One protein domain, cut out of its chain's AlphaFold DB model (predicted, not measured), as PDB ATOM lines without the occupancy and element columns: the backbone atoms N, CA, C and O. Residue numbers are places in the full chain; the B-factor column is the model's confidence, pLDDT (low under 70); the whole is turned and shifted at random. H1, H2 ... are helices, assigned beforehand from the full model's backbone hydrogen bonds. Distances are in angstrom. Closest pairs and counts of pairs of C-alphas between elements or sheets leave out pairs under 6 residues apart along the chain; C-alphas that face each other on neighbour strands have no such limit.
ATOM      1  N   LEU A   2     -48.345  -0.099 -13.413       93.62
ATOM      2  CA  LEU A   2     -47.915  -0.009 -11.997       93.62
ATOM      3  C   LEU A   2     -47.463  -1.338 -11.348       93.62
ATOM      4  O   LEU A   2     -46.391  -1.358 -10.756       93.62
ATOM      5  N   PRO A   3     -48.181  -2.474 -11.496       91.81
ATOM      6  CA  PRO A   3     -47.709  -3.735 -10.914       91.81
ATOM      7  C   PRO A   3     -46.410  -4.256 -11.543       91.81
ATOM      8  O   PRO A   3     -45.640  -4.926 -10.870       91.81
ATOM      9  N   LEU A   4     -46.162  -3.946 -12.822       94.00
ATOM     10  CA  LEU A   4     -44.918  -4.321 -13.499       94.00
ATOM     11  C   LEU A   4     -43.743  -3.482 -12.991       94.00
ATOM     12  O   LEU A   4     -42.662  -4.020 -12.809       94.00
ATOM     13  N   LEU A   5     -43.971  -2.196 -12.701       95.06
ATOM     14  CA  LEU A   5     -42.962  -1.339 -12.077       95.06
ATOM     15  C   LEU A   5     -42.576  -1.846 -10.685       95.06
ATOM     16  O   LEU A   5     -41.396  -1.905 -10.372       95.06
ATOM     17  N   HIS A   6     -43.539  -2.296  -9.876       93.12
ATOM     18  CA  HIS A   6     -43.206  -2.919  -8.591       93.12
ATOM     19  C   HIS A   6     -42.363  -4.184  -8.748       93.12
ATOM     20  O   HIS A   6     -41.443  -4.382  -7.968       93.12
ATOM     21  N   LEU A   7     -42.649  -5.017  -9.755       92.19
ATOM     22  CA  LEU A   7     -41.855  -6.217 -10.026       92.19
ATOM     23  C   LEU A   7     -40.434  -5.879 -10.491       92.19
ATOM     24  O   LEU A   7     -39.492  -6.493 -10.007       92.19
ATOM     25  N   ALA A   8     -40.278  -4.900 -11.386       94.56
ATOM     26  CA  ALA A   8     -38.961  -4.436 -11.822       94.56
ATOM     27  C   ALA A   8     -38.157  -3.872 -10.636       94.56
ATOM     28  O   ALA A   8     -37.016  -4.262 -10.409       94.56
ATOM     29  N   GLN A   9     -38.792  -3.037  -9.809       95.12
ATOM     30  CA  GLN A   9     -38.182  -2.506  -8.592       95.12
ATOM     31  C   GLN A   9     -37.866  -3.596  -7.559       95.12
ATOM     32  O   GLN A   9     -36.887  -3.475  -6.837       95.12
ATOM     33  N   GLU A  10     -38.661  -4.665  -7.470       93.06
ATOM     34  CA  GLU A  10     -38.385  -5.794  -6.570       93.06
ATOM     35  C   GLU A  10     -37.106  -6.553  -6.943       93.06
ATOM     36  O   GLU A  10     -36.435  -7.093  -6.063       93.06
ATOM     37  N   GLN A  11     -36.761  -6.593  -8.231       91.38
ATOM     38  CA  GLN A  11     -35.569  -7.286  -8.722       91.38
ATOM     39  C   GLN A  11     -34.288  -6.494  -8.451       91.38
ATOM     40  O   GLN A  11     -33.326  -7.064  -7.936       91.38
ATOM     41  N   ASP A  12     -34.303  -5.194  -8.752       90.81
ATOM     42  CA  ASP A  12     -33.105  -4.343  -8.717       90.81
ATOM     43  C   ASP A  12     -33.032  -3.435  -7.469       90.81
ATOM     44  O   ASP A  12     -32.009  -2.802  -7.214       90.81
ATOM     45  N   GLY A  13     -34.111  -3.336  -6.684       91.62
ATOM     46  CA  GLY A  13     -34.276  -2.409  -5.552       91.62
ATOM     47  C   GLY A  13     -34.783  -1.014  -5.952       91.62
ATOM     48  O   GLY A  13     -35.420  -0.331  -5.147       91.62
ATOM     49  N   TYR A  14     -34.573  -0.629  -7.210       95.19
ATOM     50  CA  TYR A  14     -35.006   0.619  -7.842       95.19
ATOM     51  C   TYR A  14     -35.393   0.352  -9.309       95.19
ATOM     52  O   TYR A  14     -35.235  -0.757  -9.813       95.19
ATOM     53  N   LEU A  15     -35.911   1.351 -10.018       96.62
ATOM     54  CA  LEU A  15     -36.244   1.244 -11.436       96.62
ATOM     55  C   LEU A  15     -35.047   1.615 -12.317       96.62
ATOM     56  O   LEU A  15     -34.797   2.791 -12.587       96.62
ATOM     57  N   SER A  16     -34.341   0.596 -12.805       96.62
ATOM     58  CA  SER A  16     -33.289   0.746 -13.809       96.62
ATOM     59  C   SER A  16     -33.853   1.207 -15.166       96.62
ATOM     60  O   SER A  16     -35.018   0.972 -15.497       96.62
ATOM     61  N   ASP A  17     -33.023   1.854 -15.994       96.31
ATOM     62  CA  ASP A  17     -33.426   2.247 -17.355       96.31
ATOM     63  C   ASP A  17     -33.810   1.028 -18.213       96.31
ATOM     64  O   ASP A  17     -34.707   1.118 -19.054       96.31
ATOM     65  N   GLU A  18     -33.170  -0.119 -17.966       96.44
ATOM     66  CA  GLU A  18     -33.516  -1.402 -18.583       96.44
ATOM     67  C   GLU A  18     -34.905  -1.874 -18.136       96.44
ATOM     68  O   GLU A  18     -35.752  -2.136 -18.991       96.44
ATOM     69  N   GLY A  19     -35.193  -1.861 -16.829       96.19
ATOM     70  CA  GLY A  19     -36.518  -2.197 -16.303       96.19
ATOM     71  C   GLY A  19     -37.623  -1.282 -16.842       96.19
ATOM     72  O   GLY A  19     -38.695  -1.748 -17.229       96.19
ATOM     73  N   ILE A  20     -37.364   0.025 -16.960       97.62
ATOM     74  CA  ILE A  20     -38.302   0.982 -17.575       97.62
ATOM     75  C   ILE A  20     -38.548   0.640 -19.052       97.62
ATOM     76  O   ILE A  20     -39.697   0.660 -19.509       97.62
ATOM     77  N   ALA A  21     -37.490   0.332 -19.806       97.62
ATOM     78  CA  ALA A  21     -37.595  -0.028 -21.215       97.62
ATOM     79  C   ALA A  21     -38.354  -1.348 -21.419       97.62
ATOM     80  O   ALA A  21     -39.202  -1.432 -22.311       97.62
ATOM     81  N   GLU A  22     -38.107  -2.352 -20.579       97.19
ATOM     82  CA  GLU A  22     -38.806  -3.637 -20.627       97.19
ATOM     83  C   GLU A  22     -40.296  -3.473 -20.309       97.19
ATOM     84  O   GLU A  22     -41.152  -3.949 -21.060       97.19
ATOM     85  N   VAL A  23     -40.636  -2.719 -19.256       97.25
ATOM     86  CA  VAL A  23     -42.039  -2.430 -18.925       97.25
ATOM     87  C   VAL A  23     -42.736  -1.723 -20.085       97.25
ATOM     88  O   VAL A  23     -43.858  -2.102 -20.421       97.25
ATOM     89  N   ALA A  24     -42.076  -0.760 -20.737       97.88
ATOM     90  CA  ALA A  24     -42.623  -0.065 -21.901       97.88
ATOM     91  C   ALA A  24     -42.926  -1.021 -23.066       97.88
ATOM     92  O   ALA A  24     -43.998  -0.935 -23.672       97.88
ATOM     93  N   GLN A  25     -42.025  -1.971 -23.344       97.62
ATOM     94  CA  GLN A  25     -42.244  -3.008 -24.353       97.62
ATOM     95  C   GLN A  25     -43.435  -3.906 -23.993       97.62
ATOM     96  O   GLN A  25     -44.305  -4.132 -24.834       97.62
ATOM     97  N   LEU A  26     -43.514  -4.369 -22.742       97.12
ATOM     98  CA  LEU A  26     -44.595  -5.236 -22.261       97.12
ATOM     99  C   LEU A  26     -45.968  -4.553 -22.292       97.12
ATOM    100  O   LEU A  26     -46.982  -5.219 -22.503       97.12
ATOM    101  N   THR A  27     -46.026  -3.235 -22.079       96.38
ATOM    102  CA  THR A  27     -47.281  -2.470 -22.098       96.38
ATOM    103  C   THR A  27     -47.612  -1.841 -23.448       96.38
ATOM    104  O   THR A  27     -48.710  -1.305 -23.591       96.38
ATOM    105  N   GLY A  28     -46.711  -1.902 -24.434       96.94
ATOM    106  CA  GLY A  28     -46.889  -1.249 -25.734       96.94
ATOM    107  C   GLY A  28     -46.902   0.283 -25.650       96.94
ATOM    108  O   GLY A  28     -47.584   0.933 -26.440       96.94
ATOM    109  N   THR A  29     -46.192   0.859 -24.675       96.94
ATOM    110  CA  THR A  29     -46.085   2.311 -24.436       96.94
ATOM    111  C   THR A  29     -44.656   2.798 -24.677       96.94
ATOM    112  O   THR A  29     -43.766   2.009 -24.993       96.94
ATOM    113  N   THR A  30     -44.398   4.102 -24.538       97.94
ATOM    114  CA  THR A  30     -43.028   4.626 -24.628       97.94
ATOM    115  C   THR A  30     -42.314   4.557 -23.276       97.94
ATOM    116  O   THR A  30     -42.949   4.642 -22.225       97.94
ATOM    117  N   ALA A  31     -40.981   4.454 -23.282       97.50
ATOM    118  CA  ALA A  31     -40.182   4.543 -22.055       97.50
ATOM    119  C   ALA A  31     -40.368   5.895 -21.338       97.50
ATOM    120  O   ALA A  31     -40.312   5.957 -20.113       97.50
ATOM    121  N   ALA A  32     -40.647   6.966 -22.091       97.81
ATOM    122  CA  ALA A  32     -40.949   8.281 -21.534       97.81
ATOM    123  C   ALA A  32     -42.259   8.279 -20.727       97.81
ATOM    124  O   ALA A  32     -42.280   8.815 -19.623       97.81
ATOM    125  N   ASP A  33     -43.317   7.627 -21.222       97.62
ATOM    126  CA  ASP A  33     -44.590   7.504 -20.492       97.62
ATOM    127  C   ASP A  33     -44.427   6.681 -19.208       97.62
ATOM    128  O   ASP A  33     -44.985   7.018 -18.159       97.62
ATOM    129  N   VAL A  34     -43.634   5.607 -19.279       98.00
ATOM    130  CA  VAL A  34     -43.336   4.752 -18.124       98.00
ATOM    131  C   VAL A  34     -42.530   5.523 -17.081       98.00
ATOM    132  O   VAL A  34     -42.933   5.551 -15.920       98.00
ATOM    133  N   ARG A  35     -41.453   6.211 -17.483       97.62
ATOM    134  CA  ARG A  35     -40.638   7.050 -16.588       97.62
ATOM    135  C   ARG A  35     -41.449   8.203 -15.999       97.62
ATOM    136  O   ARG A  35     -41.331   8.470 -14.811       97.62
ATOM    137  N   GLY A  36     -42.299   8.850 -16.798       97.50
ATOM    138  CA  GLY A  36     -43.203   9.900 -16.326       97.50
ATOM    139  C   GLY A  36     -44.207   9.384 -15.296       97.50
ATOM    140  O   GLY A  36     -44.472  10.053 -14.303       97.50
ATOM    141  N   THR A  37     -44.712   8.162 -15.485       96.88
ATOM    142  CA  THR A  37     -45.582   7.519 -14.496       96.88
ATOM    143  C   THR A  37     -44.817   7.140 -13.233       96.88
ATOM    144  O   THR A  37     -45.310   7.386 -12.140       96.88
ATOM    145  N   ALA A  38     -43.621   6.565 -13.361       96.75
ATOM    146  CA  ALA A  38     -42.790   6.208 -12.219       96.75
ATOM    147  C   ALA A  38     -42.437   7.441 -11.373       96.75
ATOM    148  O   ALA A  38     -42.645   7.420 -10.171       96.75
ATOM    149  N   ALA A  39     -42.033   8.544 -12.010       96.19
ATOM    150  CA  ALA A  39     -41.714   9.802 -11.332       96.19
ATOM    151  C   ALA A  39     -42.916  10.465 -10.632       96.19
ATOM    152  O   ALA A  39     -42.729  11.334  -9.787       96.19
ATOM    153  N   PHE A  40     -44.147  10.108 -11.007       97.12
ATOM    154  CA  PHE A  40     -45.351  10.653 -10.383       97.12
ATOM    155  C   PHE A  40     -45.684   9.976  -9.045       97.12
ATOM    156  O   PHE A  40     -46.277  10.611  -8.176       97.12
ATOM    157  N   TYR A  41     -45.349   8.693  -8.885       94.75
ATOM    158  CA  TYR A  41     -45.635   7.945  -7.663       94.75
ATOM    159  C   TYR A  41     -44.371   7.815  -6.818       94.75
ATOM    160  O   TYR A  41     -43.457   7.085  -7.182       94.75
TER     161      TYR A  41
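Overview. This is residues 2 to 41 of the 181 residues of the protein "NAD(P)H-dependent oxidoreductase subunit E" of Acidimicrobiaceae bacterium (UniProt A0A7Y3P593). Two helices, H1 and H2, fold back on each other as a short helical hairpin, and H3 lies across one side of it, from H2 at Ala 31 toward H1 at Ala 38. The printed part has 40 residues, with three named helices in the order H1, H2, H3 and no named strand: all helix. It is compact and rounded, with a radius of gyration of the C-alphas of 8.8 A and spans of 22 by 19 by 17 A.

Arrangement. H1, residues 2 to 12, and H2, residues 17 to 27, form a helical hairpin and touch, the closest C-alphas being those of Ala 8 and Gly 19, 5.6 A apart. They run opposite ways at a shallow tilt of 33 degrees, only just short of steep. H3, residues 31 to 40, touches H2, about perpendicular at 75 degrees; their closest C-alphas, of Ala 24 and Ala 31, are 5.2 A apart. H1 and H3 are close but not clearly touching, with the closest C-alphas, of Leu 5 and Ala 38, 7.6 A apart. In H1, H2 and H3 every O i to N i+4 pair is within hydrogen-bond range.

Along the chain. H1 begins at C-alpha 2 (-47.915, -0.009, -11.997) and measures 15.8 A from first to last C-alpha, H2 15.4 A and H3 14.2 A. H3 ends at C-alpha 40 (-45.351, 10.653, -10.383).

Size, cuts and confidence. The two C-alphas farthest apart, of Gly 13 and Gly 28, are 23.8 A apart. The printed part has no cut, both links are tight, and no printed residue is under 70 in pLDDT.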